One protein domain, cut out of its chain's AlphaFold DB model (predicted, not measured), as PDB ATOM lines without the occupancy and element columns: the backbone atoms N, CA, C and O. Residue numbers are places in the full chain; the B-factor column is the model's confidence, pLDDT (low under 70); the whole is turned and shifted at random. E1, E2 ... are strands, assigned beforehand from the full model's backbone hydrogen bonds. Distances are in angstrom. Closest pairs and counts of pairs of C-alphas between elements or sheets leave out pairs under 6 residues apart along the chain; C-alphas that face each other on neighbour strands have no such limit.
ATOM      1  N   ILE A   3      -2.087 -11.246 -25.974       98.00
ATOM      2  CA  ILE A   3      -1.403 -12.530 -26.156       98.00
ATOM      3  C   ILE A   3      -0.598 -12.479 -27.457       98.00
ATOM      4  O   ILE A   3      -1.036 -11.884 -28.438       98.00
ATOM      5  N   THR A   4       0.583 -13.089 -27.485       98.50
ATOM      6  CA  THR A   4       1.383 -13.203 -28.714       98.50
ATOM      7  C   THR A   4       1.285 -14.626 -29.222       98.50
ATOM      8  O   THR A   4       1.693 -15.543 -28.515       98.50
ATOM      9  N   ALA A   5       0.749 -14.820 -30.427       98.12
ATOM     10  CA  ALA A   5       0.636 -16.146 -31.017       98.12
ATOM     11  C   ALA A   5       2.020 -16.775 -31.249       98.12
ATOM     12  O   ALA A   5       3.008 -16.076 -31.479       98.12
ATOM     13  N   ALA A   6       2.095 -18.105 -31.224       97.44
ATOM     14  CA  ALA A   6       3.311 -18.809 -31.619       97.44
ATOM     15  C   ALA A   6       3.349 -19.001 -33.142       97.44
ATOM     16  O   ALA A   6       2.313 -19.145 -33.782       97.44
ATOM     17  N   ALA A   7       4.542 -19.055 -33.737       94.75
ATOM     18  CA  ALA A   7       4.685 -19.303 -35.178       94.75
ATOM     19  C   ALA A   7       4.273 -20.732 -35.589       94.75
ATOM     20  O   ALA A   7       4.003 -20.993 -36.759       94.75
ATOM     21  N   THR A   8       4.242 -21.664 -34.631       93.00
ATOM     22  CA  THR A   8       3.804 -23.052 -34.815       93.00
ATOM     23  C   THR A   8       2.921 -23.478 -33.641       93.00
ATOM     24  O   THR A   8       2.822 -22.758 -32.648       93.00
ATOM     25  N   SER A   9       2.306 -24.660 -33.717       92.62
ATOM     26  CA  SER A   9       1.526 -25.222 -32.606       92.62
ATOM     27  C   SER A   9       2.365 -25.499 -31.352       92.62
ATOM     28  O   SER A   9       1.837 -25.490 -30.241       92.62
ATOM     29  N   ALA A  10       3.672 -25.733 -31.506       93.12
ATOM     30  CA  ALA A  10       4.565 -25.990 -30.387       93.12
ATOM     31  C   ALA A  10       4.761 -24.713 -29.555       93.12
ATOM     32  O   ALA A  10       5.278 -23.711 -30.047       93.12
ATOM     33  N   GLY A  11       4.355 -24.759 -28.283       92.50
ATOM     34  CA  GLY A  11       4.442 -23.612 -27.373       92.50
ATOM     35  C   GLY A  11       3.411 -22.513 -27.646       92.50
ATOM     36  O   GLY A  11       3.565 -21.406 -27.131       92.50
ATOM     37  N   ALA A  12       2.375 -22.799 -28.441       97.31
ATOM     38  CA  ALA A  12       1.251 -21.895 -28.635       97.31
ATOM     39  C   ALA A  12       0.580 -21.573 -27.285       97.31
ATOM     40  O   ALA A  12       0.318 -22.488 -26.502       97.31
ATOM     41  N   PRO A  13       0.330 -20.290 -26.974       98.12
ATOM     42  CA  PRO A  13      -0.242 -19.914 -25.691       98.12
ATOM     43  C   PRO A  13      -1.744 -20.209 -25.652       98.12
ATOM     44  O   PRO A  13      -2.409 -20.277 -26.689       98.12
ATOM     45  N   ALA A  14      -2.282 -20.370 -24.444       97.88
ATOM     46  CA  ALA A  14      -3.671 -20.756 -24.250       97.88
ATOM     47  C   ALA A  14      -4.635 -19.563 -24.261       97.88
ATOM     48  O   ALA A  14      -4.375 -18.520 -23.659       97.88
ATOM     49  N   VAL A  15      -5.780 -19.776 -24.898       97.88
ATOM     50  CA  VAL A  15      -7.004 -18.986 -24.756       97.88
ATOM     51  C   VAL A  15      -8.085 -19.872 -24.137       97.88
ATOM     52  O   VAL A  15      -8.012 -21.101 -24.220       97.88
ATOM     53  N   SER A  16      -9.064 -19.277 -23.467       96.12
ATOM     54  CA  SER A  16     -10.074 -20.013 -22.699       96.12
ATOM     55  C   SER A  16     -11.490 -19.678 -23.147       96.12
ATOM     56  O   SER A  16     -11.743 -18.605 -23.690       96.12
ATOM     57  N   ASN A  17     -12.413 -20.605 -22.886       93.44
ATOM     58  CA  ASN A  17     -13.848 -20.379 -23.007       93.44
ATOM     59  C   ASN A  17     -14.358 -19.556 -21.814       93.44
ATOM     60  O   ASN A  17     -14.991 -20.078 -20.902       93.44
ATOM     61  N   ASP A  18     -13.972 -18.286 -21.750       93.69
ATOM     62  CA  ASP A  18     -14.335 -17.391 -20.647       93.69
ATOM     63  C   ASP A  18     -15.105 -16.150 -21.106       93.69
ATOM     64  O   ASP A  18     -15.273 -15.207 -20.330       93.69
ATOM     65  N   HIS A  19     -15.550 -16.154 -22.369       91.94
ATOM     66  CA  HIS A  19     -16.260 -15.062 -23.040       91.94
ATOM     67  C   HIS A  19     -15.519 -13.722 -22.906       91.94
ATOM     68  O   HIS A  19     -16.121 -12.645 -22.886       91.94
ATOM     69  N   LYS A  20     -14.183 -13.766 -22.799       95.44
ATOM     70  CA  LYS A  20     -13.338 -12.573 -22.781       95.44
ATOM     71  C   LYS A  20     -12.718 -12.333 -24.141       95.44
ATOM     72  O   LYS A  20     -12.407 -13.244 -24.902       95.44
ATOM     73  N   ARG A  21     -12.459 -11.056 -24.404       97.19
ATOM     74  CA  ARG A  21     -11.666 -10.621 -25.547       97.19
ATOM     75  C   ARG A  21     -10.183 -10.885 -25.307       97.19
ATOM     76  O   ARG A  21      -9.607 -10.399 -24.329       97.19
ATOM     77  N   TYR A  22      -9.549 -11.552 -26.259       98.44
ATOM     78  CA  TYR A  22      -8.105 -11.695 -26.408       98.44
ATOM     79  C   TYR A  22      -7.636 -10.794 -27.552       98.44
ATOM     80  O   TYR A  22      -8.252 -10.766 -28.608       98.44
ATOM     81  N   ASP A  23      -6.553 -10.054 -27.348       98.44
ATOM     82  CA  ASP A  23      -5.921  -9.223 -28.373       98.44
ATOM     83  C   ASP A  23      -4.664  -9.967 -28.828       98.44
ATOM     84  O   ASP A  23      -3.626  -9.939 -28.162       98.44
ATOM     85  N   ILE A  24      -4.802 -10.716 -29.920       98.62
ATOM     86  CA  ILE A  24      -3.787 -11.636 -30.427       98.62
ATOM     87  C   ILE A  24      -2.837 -10.874 -31.343       98.62
ATOM     88  O   ILE A  24      -3.233 -10.420 -32.414       98.62
ATOM     89  N   SER A  25      -1.573 -10.766 -30.943       98.69
ATOM     90  CA  SER A  25      -0.484 -10.306 -31.809       98.69
ATOM     91  C   SER A  25      -0.046 -11.446 -32.724       98.69
ATOM     92  O   SER A  25       0.302 -12.529 -32.246       98.69
ATOM     93  N   LEU A  26      -0.063 -11.200 -34.033       98.50
ATOM     94  CA  LEU A  26       0.341 -12.154 -35.060       98.50
ATOM     95  C   LEU A  26       1.835 -12.001 -35.362       98.50
ATOM     96  O   LEU A  26       2.369 -10.891 -35.444       98.50
ATOM     97  N   VAL A  27       2.509 -13.128 -35.547       98.25
ATOM     98  CA  VAL A  27       3.948 -13.207 -35.813       98.25
ATOM     99  C   VAL A  27       4.209 -13.459 -37.294       98.25
ATOM    100  O   VAL A  27       3.279 -13.679 -38.070       98.25
ATOM    101  N   ASP A  28       5.472 -13.392 -37.712       96.94
ATOM    102  CA  ASP A  28       5.842 -13.775 -39.074       96.94
ATOM    103  C   ASP A  28       5.620 -15.274 -39.298       96.94
ATOM    104  O   ASP A  28       6.043 -16.113 -38.502       96.94
ATOM    105  N   ALA A  29       4.952 -15.593 -40.401       90.12
ATOM    106  CA  ALA A  29       4.646 -16.940 -40.848       90.12
ATOM    107  C   ALA A  29       4.854 -17.046 -42.366       90.12
ATOM    108  O   ALA A  29       5.002 -16.053 -43.085       90.12
ATOM    109  N   THR A  30       4.862 -18.268 -42.891       86.38
ATOM    110  CA  THR A  30       4.944 -18.478 -44.341       86.38
ATOM    111  C   THR A  30       3.767 -17.788 -45.039       86.38
ATOM    112  O   THR A  30       2.613 -18.113 -44.780       86.38
ATOM    113  N   GLY A  31       4.056 -16.843 -45.937       89.31
ATOM    114  CA  GLY A  31       3.036 -16.124 -46.709       89.31
ATOM    115  C   GLY A  31       2.456 -14.867 -46.047       89.31
ATOM    116  O   GLY A  31       1.566 -14.259 -46.636       89.31
ATOM    117  N   GLY A  32       2.946 -14.442 -44.874       94.75
ATOM    118  CA  GLY A  32       2.532 -13.185 -44.238       94.75
ATOM    119  C   GLY A  32       2.641 -13.211 -42.715       94.75
ATOM    120  O   GLY A  32       3.552 -13.804 -42.149       94.75
ATOM    121  N   LYS A  33       1.696 -12.563 -42.038       98.06
ATOM    122  CA  LYS A  33       1.483 -12.689 -40.596       98.06
ATOM    123  C   LYS A  33       0.532 -13.841 -40.290       98.06
ATOM    124  O   LYS A  33      -0.363 -14.145 -41.079       98.06
ATOM    125  N   GLY A  34       0.703 -14.458 -39.130       97.94
ATOM    126  CA  GLY A  34      -0.168 -15.514 -38.633       97.94
ATOM    127  C   GLY A  34       0.240 -15.978 -37.244       97.94
ATOM    128  O   GLY A  34       1.013 -15.315 -36.553       97.94
ATOM    129  N   GLY A  35      -0.285 -17.124 -36.832       97.94
ATOM    130  CA  GLY A  35       0.177 -17.804 -35.629       97.94
ATOM    131  C   GLY A  35      -0.880 -18.689 -34.991       97.94
ATOM    132  O   GLY A  35      -2.060 -18.636 -35.340       97.94
ATOM    133  N   SER A  36      -0.432 -19.505 -34.047       98.25
ATOM    134  CA  SER A  36      -1.239 -20.487 -33.341       98.25
ATOM    135  C   SER A  36      -1.449 -20.107 -31.875       98.25
ATOM    136  O   SER A  36      -0.544 -19.597 -31.209       98.25
ATOM    137  N   VAL A  37      -2.642 -20.421 -31.375       98.56
ATOM    138  CA  VAL A  37      -3.008 -20.476 -29.951       98.56
ATOM    139  C   VAL A  37      -3.640 -21.838 -29.655       98.56
ATOM    140  O   VAL A  37      -4.082 -22.534 -30.574       98.56
ATOM    141  N   THR A  38      -3.691 -22.234 -28.387       98.50
ATOM    142  CA  THR A  38      -4.400 -23.449 -27.962       98.50
ATOM    143  C   THR A  38      -5.705 -23.107 -27.264       98.50
ATOM    144  O   THR A  38      -5.750 -22.180 -26.459       98.50
ATOM    145  N   PHE A  39      -6.735 -23.903 -27.504       98.38
ATOM    146  CA  PHE A  39      -8.034 -23.808 -26.854       98.38
ATOM    147  C   PHE A  39      -8.399 -25.171 -26.268       98.38
ATOM    148  O   PHE A  39      -8.280 -26.183 -26.954       98.38
ATOM    149  N   ALA A  40      -8.804 -25.217 -25.001       97.69
ATOM    150  CA  ALA A  40      -9.242 -26.453 -24.357       97.69
ATOM    151  C   ALA A  40     -10.770 -26.470 -24.251       97.69
ATOM    152  O   ALA A  40     -11.339 -25.666 -23.514       97.69
ATOM    153  N   ALA A  41     -11.407 -27.396 -24.967       97.06
ATOM    154  CA  ALA A  41     -12.823 -27.705 -24.823       97.06
ATOM    155  C   ALA A  41     -12.997 -28.634 -23.611       97.06
ATOM    156  O   ALA A  41     -12.450 -29.741 -23.590       97.06
ATOM    157  N   SER A  42     -13.697 -28.163 -22.576       94.38
ATOM    158  CA  SER A  42     -13.975 -28.942 -21.356       94.38
ATOM    159  C   SER A  42     -15.164 -29.887 -21.507       94.38
ATOM    160  O   SER A  42     -15.279 -30.849 -20.752       94.38
ATOM    161  N   GLU A  43     -16.022 -29.609 -22.479       92.94
ATOM    162  CA  GLU A  43     -17.197 -30.390 -22.842       92.94
ATOM    163  C   GLU A  43     -17.303 -30.491 -24.366       92.94
ATOM    164  O   GLU A  43     -16.681 -29.705 -25.088       92.94
ATOM    165  N   GLU A  44     -18.032 -31.500 -24.830       94.75
ATOM    166  CA  GLU A  44     -18.335 -31.686 -26.246       94.75
ATOM    167  C   GLU A  44     -19.547 -30.843 -26.641       94.75
ATOM    168  O   GLU A  44     -20.518 -30.785 -25.885       94.75
ATOM    169  N   GLY A  45     -19.486 -30.224 -27.816       94.94
ATOM    170  CA  GLY A  45     -20.582 -29.430 -28.360       94.94
ATOM    171  C   GLY A  45     -20.104 -28.318 -29.280       94.94
ATOM    172  O   GLY A  45     -18.937 -28.279 -29.695       94.94
ATOM    173  N   ASP A  46     -21.020 -27.405 -29.578       95.94
ATOM    174  CA  ASP A  46     -20.757 -26.258 -30.433       95.94
ATOM    175  C   ASP A  46     -19.944 -25.195 -29.706       95.94
ATOM    176  O   ASP A  46     -20.279 -24.747 -28.612       95.94
ATOM    177  N   TYR A  47     -18.896 -24.711 -30.359       97.12
ATOM    178  CA  TYR A  47     -18.163 -23.528 -29.933       97.12
ATOM    179  C   TYR A  47     -18.239 -22.461 -31.015       97.12
ATOM    180  O   TYR A  47     -18.070 -22.745 -32.205       97.12
ATOM    181  N   LEU A  48     -18.455 -21.215 -30.595       96.56
ATOM    182  CA  LEU A  48     -18.378 -20.064 -31.477       96.56
ATOM    183  C   LEU A  48     -17.054 -19.334 -31.281       96.56
ATOM    184  O   LEU A  48     -16.658 -18.967 -30.173       96.56
ATOM    185  N   PHE A  49     -16.376 -19.080 -32.394       97.69
ATOM    186  CA  PHE A  49     -15.171 -18.266 -32.446       97.69
ATOM    187  C   PHE A  49     -15.430 -16.998 -33.243       97.69
ATOM    188  O   PHE A  49     -15.856 -17.054 -34.397       97.69
ATOM    189  N   PHE A  50     -15.115 -15.849 -32.653       97.50
ATOM    190  CA  PHE A  50     -15.244 -14.546 -33.295       97.50
ATOM    191  C   PHE A  50     -13.883 -13.901 -33.475       97.50
ATOM    192  O   PHE A  50     -13.064 -13.895 -32.556       97.50
ATOM    193  N   VAL A  51     -13.665 -13.303 -34.644       98.06
ATOM    194  CA  VAL A  51     -12.458 -12.536 -34.961       98.06
ATOM    195  C   VAL A  51     -12.804 -11.162 -35.524       98.06
ATOM    196  O   VAL A  51     -13.754 -11.004 -36.296       98.06
ATOM    197  N   SER A  52     -12.009 -10.155 -35.157       98.12
ATOM    198  CA  SER A  52     -12.218  -8.770 -35.608       98.12
ATOM    199  C   SER A  52     -11.620  -8.447 -36.982       98.12
ATOM    200  O   SER A  52     -11.705  -7.315 -37.447       98.12
ATOM    201  N   GLU A  53     -10.960  -9.409 -37.620       97.56
ATOM    202  CA  GLU A  53     -10.264  -9.234 -38.896       97.56
ATOM    203  C   GLU A  53     -10.615 -10.390 -39.841       97.56
ATOM    204  O   GLU A  53     -10.800 -11.516 -39.385       97.56
ATOM    205  N   ASP A  54     -10.695 -10.127 -41.151       93.38
ATOM    206  CA  ASP A  54     -10.872 -11.183 -42.164       93.38
ATOM    207  C   ASP A  54      -9.543 -11.935 -42.333       93.38
ATOM    208  O   ASP A  54      -8.710 -11.617 -43.185       93.38
ATOM    209  N   VAL A  55      -9.303 -12.870 -41.418       94.62
ATOM    210  CA  VAL A  55      -8.093 -13.685 -41.322       94.62
ATOM    211  C   VAL A  55      -8.513 -15.150 -41.393       94.62
ATOM    212  O   VAL A  55      -9.398 -15.548 -40.635       94.62
ATOM    213  N   PRO A  56      -7.897 -15.977 -42.260       95.75
ATOM    214  CA  PRO A  56      -8.174 -17.409 -42.273       95.75
ATOM    215  C   PRO A  56      -7.952 -18.021 -40.886       95.75
ATOM    216  O   PRO A  56      -6.933 -17.749 -40.254       95.75
ATOM    217  N   LEU A  57      -8.889 -18.852 -40.434       97.75
ATOM    218  CA  LEU A  57      -8.786 -19.630 -39.203       97.75
ATOM    219  C   LEU A  57      -8.876 -21.111 -39.566       97.75
ATOM    220  O   LEU A  57      -9.806 -21.524 -40.253       97.75
ATOM    221  N   THR A  58      -7.915 -21.901 -39.095       98.00
ATOM    222  CA  THR A  58      -7.974 -23.366 -39.154       98.00
ATOM    223  C   THR A  58      -7.937 -23.945 -37.750       98.00
ATOM    224  O   THR A  58      -7.205 -23.440 -36.893       98.00
ATOM    225  N   ILE A  59      -8.706 -25.010 -37.529       98.56
ATOM    226  CA  ILE A  59      -8.762 -25.731 -36.259       98.56
ATOM    227  C   ILE A  59      -8.218 -27.142 -36.469       98.56
ATOM    228  O   ILE A  59      -8.524 -27.811 -37.458       98.56
ATOM    229  N   ARG A  60      -7.370 -27.593 -35.546       98.50
ATOM    230  CA  ARG A  60      -6.890 -28.976 -35.498       98.50
ATOM    231  C   ARG A  60      -6.948 -29.519 -34.083       98.50
ATOM    232  O   ARG A  60      -6.692 -28.783 -33.136       98.50
ATOM    233  N   THR A  61      -7.178 -30.815 -33.945       97.06
ATOM    234  CA  THR A  61      -6.969 -31.512 -32.671       97.06
ATOM    235  C   THR A  61      -5.482 -31.525 -32.302       97.06
ATOM    236  O   THR A  61      -4.616 -31.300 -33.155       97.06
ATOM    237  N   ALA A  62      -5.150 -31.851 -31.050       90.81
ATOM    238  CA  ALA A  62      -3.760 -32.014 -30.605       90.81
ATOM    239  C   ALA A  62      -2.935 -32.996 -31.467       90.81
ATOM    240  O   ALA A  62      -1.722 -32.839 -31.596       90.81
ATOM    241  N   ASN A  63      -3.593 -33.971 -32.105       92.25
ATOM    242  CA  ASN A  63      -2.956 -34.960 -32.980       92.25
ATOM    243  C   ASN A  63      -2.855 -34.498 -34.447       92.25
ATOM    244  O   ASN A  63      -2.449 -35.270 -35.312       92.25
ATOM    245  N   GLY A  64      -3.239 -33.254 -34.747       94.88
ATOM    246  CA  GLY A  64      -3.138 -32.655 -36.080       94.88
ATOM    247  C   GLY A  64      -4.296 -32.975 -37.028       94.88
ATOM    248  O   GLY A  64      -4.228 -32.597 -38.198       94.88
ATOM    249  N   VAL A  65      -5.356 -33.632 -36.550       97.56
ATOM    250  CA  VAL A  65      -6.562 -33.896 -37.352       97.56
ATOM    251  C   VAL A  65      -7.320 -32.588 -37.550       97.56
ATOM    252  O   VAL A  65      -7.547 -31.871 -36.579       97.56
ATOM    253  N   ALA A  66      -7.682 -32.267 -38.793       97.88
ATOM    254  CA  ALA A  66      -8.463 -31.074 -39.109       97.88
ATOM    255  C   ALA A  66      -9.881 -31.177 -38.541       97.88
ATOM    256  O   ALA A  66     -10.503 -32.235 -38.624       97.88
ATOM    257  N   VAL A  67     -10.365 -30.068 -37.986       98.19
ATOM    258  CA  VAL A  67     -11.763 -29.889 -37.598       98.19
ATOM    259  C   VAL A  67     -12.337 -28.798 -38.489       98.19
ATOM    260  O   VAL A  67     -11.846 -27.666 -38.479       98.19
ATOM    261  N   GLU A  68     -13.332 -29.158 -39.292       97.62
ATOM    262  CA  GLU A  68     -13.996 -28.224 -40.195       97.62
ATOM    263  C   GLU A  68     -15.110 -27.479 -39.448       97.62
ATOM    264  O   GLU A  68     -15.882 -28.118 -38.734       97.62
ATOM    265  N   PRO A  69     -15.219 -26.149 -39.595       96.81
ATOM    266  CA  PRO A  69     -16.364 -25.413 -39.078       96.81
ATOM    267  C   PRO A  69     -17.661 -25.867 -39.751       96.81
ATOM    268  O   PRO A  69     -17.723 -25.986 -40.975       96.81
ATOM    269  N   GLU A  70     -18.719 -26.023 -38.965       96.56
ATOM    270  CA  GLU A  70     -20.061 -26.296 -39.479       96.56
ATOM    271  C   GLU A  70     -20.646 -25.081 -40.203       96.56
ATOM    272  O   GLU A  70     -21.355 -25.199 -41.204       96.56
ATOM    273  N   ALA A  71     -20.320 -23.885 -39.707       95.31
ATOM    274  CA  ALA A  71     -20.743 -22.630 -40.299       95.31
ATOM    275  C   ALA A  71     -19.651 -21.564 -40.195       95.31
ATOM    276  O   ALA A  71     -18.961 -21.435 -39.181       95.31
ATOM    277  N   VAL A  72     -19.541 -20.746 -41.244       96.31
ATOM    278  CA  VAL A  72     -18.647 -19.586 -41.286       96.31
ATOM    279  C   VAL A  72     -19.407 -18.376 -41.817       96.31
ATOM    280  O   VAL A  72     -19.985 -18.419 -42.901       96.31
ATOM    281  N   ALA A  73     -19.362 -17.269 -41.080       95.31
ATOM    282  CA  ALA A  73     -19.859 -15.971 -41.521       95.31
ATOM    283  C   ALA A  73     -18.749 -14.919 -41.421       95.31
ATOM    284  O   ALA A  73     -17.930 -14.953 -40.509       95.31
ATOM    285  N   LYS A  74     -18.721 -13.958 -42.352       94.56
ATOM    286  CA  LYS A  74     -17.708 -12.882 -42.395       94.56
ATOM    287  C   LYS A  74     -18.209 -11.525 -41.890       94.56
ATOM    288  O   LYS A  74     -17.577 -10.491 -42.097       94.56
ATOM    289  N   SER A  75     -19.383 -11.509 -41.274       92.38
ATOM    290  CA  SER A  75     -20.024 -10.304 -40.761       92.38
ATOM    291  C   SER A  75     -21.090 -10.656 -39.728       92.38
ATOM    292  O   SER A  75     -21.533 -11.801 -39.632       92.38
ATOM    293  N   SER A  76     -21.511  -9.649 -38.964       91.69
ATOM    294  CA  SER A  76     -22.666  -9.708 -38.072       91.69
ATOM    295  C   SER A  76     -23.486  -8.425 -38.207       91.69
ATOM    296  O   SER A  76     -22.919  -7.339 -38.349       91.69
ATOM    297  N   THR A  77     -24.815  -8.547 -38.173       91.81
ATOM    298  CA  THR A  77     -25.738  -7.400 -38.106       91.81
ATOM    299  C   THR A  77     -25.698  -6.723 -36.742       91.81
ATOM    300  O   THR A  77     -25.873  -5.512 -36.661       91.81
ATOM    301  N   GLU A  78     -25.397  -7.491 -35.694       92.12
ATOM    302  CA  GLU A  78     -25.396  -7.028 -34.305       92.12
ATOM    303  C   GLU A  78     -24.076  -6.349 -33.913       92.12
ATOM    304  O   GLU A  78     -24.038  -5.518 -33.010       92.12
ATOM    305  N   CYS A  79     -22.972  -6.693 -34.586       92.12
ATOM    306  CA  CYS A  79     -21.654  -6.134 -34.295       92.12
ATOM    307  C   CYS A  79     -20.783  -6.046 -35.553       92.12
ATOM    308  O   CYS A  79     -20.291  -7.047 -36.075       92.12
ATOM    309  N   SER A  80     -20.545  -4.820 -36.020       95.06
ATOM    310  CA  SER A  80     -19.777  -4.552 -37.242       95.06
ATOM    311  C   SER A  80     -18.273  -4.811 -37.103       95.06
ATOM    312  O   SER A  80     -17.582  -4.914 -38.125       95.06
ATOM    313  N   GLU A  81     -17.762  -4.934 -35.873       94.44
ATOM    314  CA  GLU A  81     -16.372  -5.309 -35.599       94.44
ATOM    315  C   GLU A  81     -16.096  -6.779 -35.926       94.44
ATOM    316  O   GLU A  81     -14.959  -7.120 -36.237       94.44
ATOM    317  N   ILE A  82     -17.116  -7.642 -35.920       96.06
ATOM    318  CA  ILE A  82     -16.961  -9.059 -36.257       96.06
ATOM    319  C   ILE A  82     -16.743  -9.190 -37.766       96.06
ATOM    320  O   ILE A  82     -17.623  -8.869 -38.568       96.06
ATOM    321  N   LYS A  83     -15.566  -9.691 -38.146       97.31
ATOM    322  CA  LYS A  83     -15.184  -9.993 -39.538       97.31
ATOM    323  C   LYS A  83     -15.040 -11.490 -39.809       97.31
ATOM    324  O   LYS A  83     -14.914 -11.887 -40.963       97.31
ATOM    325  N   GLY A  84     -15.121 -12.314 -38.767       96.62
ATOM    326  CA  GLY A  84     -15.263 -13.760 -38.868       96.62
ATOM    327  C   GLY A  84     -16.021 -14.313 -37.664       96.62
ATOM    328  O   GLY A  84     -15.752 -13.916 -36.532       96.62
ATOM    329  N   ARG A  85     -16.970 -15.209 -37.925       96.44
ATOM    330  CA  ARG A  85     -17.706 -16.018 -36.953       96.44
ATOM    331  C   ARG A  85     -17.672 -17.462 -37.427       96.44
ATOM    332  O   ARG A  85     -18.093 -17.730 -38.551       96.44
ATOM    333  N   TYR A  86     -17.196 -18.359 -36.578       97.31
ATOM    334  CA  TYR A  86     -17.053 -19.780 -36.872       97.31
ATOM    335  C   TYR A  86     -17.838 -20.561 -35.830       97.31
ATOM    336  O   TYR A  86     -17.573 -20.380 -34.648       97.31
ATOM    337  N   THR A  87     -18.770 -21.401 -36.267       97.00
ATOM    338  CA  THR A  87     -19.401 -22.419 -35.418       97.00
ATOM    339  C   THR A  87     -18.683 -23.731 -35.682       97.00
ATOM    340  O   THR A  87     -18.522 -24.114 -36.843       97.00
ATOM    341  N   VAL A  88     -18.180 -24.363 -34.628       97.00
ATOM    342  CA  VAL A  88     -17.348 -25.562 -34.720       97.00
ATOM    343  C   VAL A  88     -17.789 -26.553 -33.652       97.00
ATOM    344  O   VAL A  88     -17.696 -26.237 -32.467       97.00
ATOM    345  N   GLU A  89     -18.197 -27.749 -34.064       96.75
ATOM    346  CA  GLU A  89     -18.416 -28.869 -33.151       96.75
ATOM    347  C   GLU A  89     -17.051 -29.389 -32.670       96.75
ATOM    348  O   GLU A  89     -16.194 -29.798 -33.464       96.75
ATOM    349  N   LEU A  90     -16.805 -29.328 -31.361       97.00
ATOM    350  CA  LEU A  90     -15.552 -29.769 -30.754       97.00
ATOM    351  C   LEU A  90     -15.809 -30.875 -29.742       97.00
ATOM    352  O   LEU A  90     -16.605 -30.716 -28.826       97.00
ATOM    353  N   GLY A  91     -15.035 -31.954 -29.839       95.88
ATOM    354  CA  GLY A  91     -14.897 -32.914 -28.746       95.88
ATOM    355  C   GLY A  91     -14.026 -32.372 -27.608       95.88
ATOM    356  O   GLY A  91     -13.210 -31.460 -27.802       95.88
ATOM    357  N   VAL A  92     -14.143 -32.993 -26.430       96.44
ATOM    358  CA  VAL A  92     -13.311 -32.683 -25.255       96.44
ATOM    359  C   VAL A  92     -11.825 -32.831 -25.583       96.44
ATOM    360  O   VAL A  92     -11.381 -33.854 -26.111       96.44
ATOM    361  N   GLY A  93     -11.031 -31.827 -25.213       97.19
ATOM    362  CA  GLY A  93      -9.581 -31.855 -25.370       97.19
ATOM    363  C   GLY A  93      -8.988 -30.527 -25.822       97.19
ATOM    364  O   GLY A  93      -9.658 -29.499 -25.900       97.19
ATOM    365  N   THR A  94      -7.684 -30.547 -26.093       97.75
ATOM    366  CA  THR A  94      -6.960 -29.378 -26.597       97.75
ATOM    367  C   THR A  94      -6.964 -29.348 -28.119       97.75
ATOM    368  O   THR A  94      -6.538 -30.298 -28.780       97.75
ATOM    369  N   HIS A  95      -7.361 -28.200 -28.651       98.44
ATOM    370  CA  HIS A  95      -7.360 -27.863 -30.064       98.44
ATOM    371  C   HIS A  95      -6.383 -26.722 -30.330       98.44
ATOM    372  O   HIS A  95      -6.136 -25.866 -29.479       98.44
TER     373      HIS A  95
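Overview. This is residues 3 to 95 of the 120 residues of an uncharacterized protein of Stigmatella aurantiaca (strain DW4/3-1) (UniProt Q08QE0). A small, rounded body made of strands and loops, with two walls only partly face to face: the sheet E4, E7, E6 makes one, and long E3 with E5 stands across from it in the other. E8 runs beside the last part of E3, E2 meets E3 near its first residues, and the unnamed opening stretch, residues 3 to 21, runs round the side of the body on which E1 and E3 lie. The printed part has 93 residues, with no named helix and eight named strands, E1 to E8 in order along the chain; the class is all strand, though 42 of the 93 residues, under half, are in named elements. One sheet has the order E4, E7, E6 and is antiparallel; the other has the order E2, E3, E8, with E3 and E8 antiparallel. The whole is compact, with a radius of gyration of the C-alphas of 13.1 A and spans of 36 by 32 by 22 A.

Along the chain. E4 covers residues 45 to 51 and is 19.9 A long from first to last C-alpha; it begins at C-alpha 45, (-20.582, -29.430, -28.360). E7, residues 84 to 90, is 18.0 A long, and E6, residues 71 to 73, is 6.8 A. E3, residues 32 to 41, is the longest strand, at 28.7 A. E2 is residues 27 to 29, 6.3 A, and E8 is residues 93 to 95, 6.6 A, ending at C-alpha 95, (-7.360, -27.863, -30.064). E5, residues 57 to 61, is 13.7 A long. E1, residues 22 to 25, is 9.4 A long and begins at C-alpha 22, (-8.105, -11.695, -26.408).

Arrangement. In the sheet E4, E7, E6, E7 is the inner strand. E4 and E7 are antiparallel at 157 degrees; C-alphas 46 and 89 face each other at 4.4 A, and N 47 and O 88 are within hydrogen-bond range at 2.9 A. E6 and E7 form a hairpin, antiparallel at 167 degrees, with C-alphas 72 and 86 facing each other at 4.7 A and N 85 and O 73 within hydrogen-bond range at 2.8 A. E5 is near E7, with 7 pairs of C-alphas within 10 A, and near E3, with 11 such pairs. Residues 59 to 60 of E5 pair antiparallel with residues 66 to 67. The closest C-alphas of E5 and E8 are those of Thr 61 and His 95, 4.5 A apart. E3 and E8 are antiparallel at 170 degrees, with N 39 and O 95 within hydrogen-bond range at 2.8 A and N 41 and O 93 at 2.9 A. Residues 14 to 15 pair parallel with residues 38 to 39 of E3. E2 and E3 meet only at a point, where C-alphas 28 and 33 face each other at 4.7 A. E1 runs on into E2 across a break of 1 residue, at 59 degrees. E1 is near E3, with 7 pairs of C-alphas within 10 A, and its residues 24 to 25 pair parallel with residues 3 to 4. Among the pairs that are apart are E1 and E4, E2 and E7, and E3 and E6.

Size, cuts and confidence. The two C-alphas farthest apart are those of Ala 10 and Thr 77, 36.4 A. The first and last printed C-alphas, of Ile 3 and His 95, are 16.9 A apart. The printed part has no cut and no long link: those from E5 to E6 and from E6 to E7 are short, and the other five are tight. The mean pLDDT of the printed part is 96.0, and no printed residue is under 70.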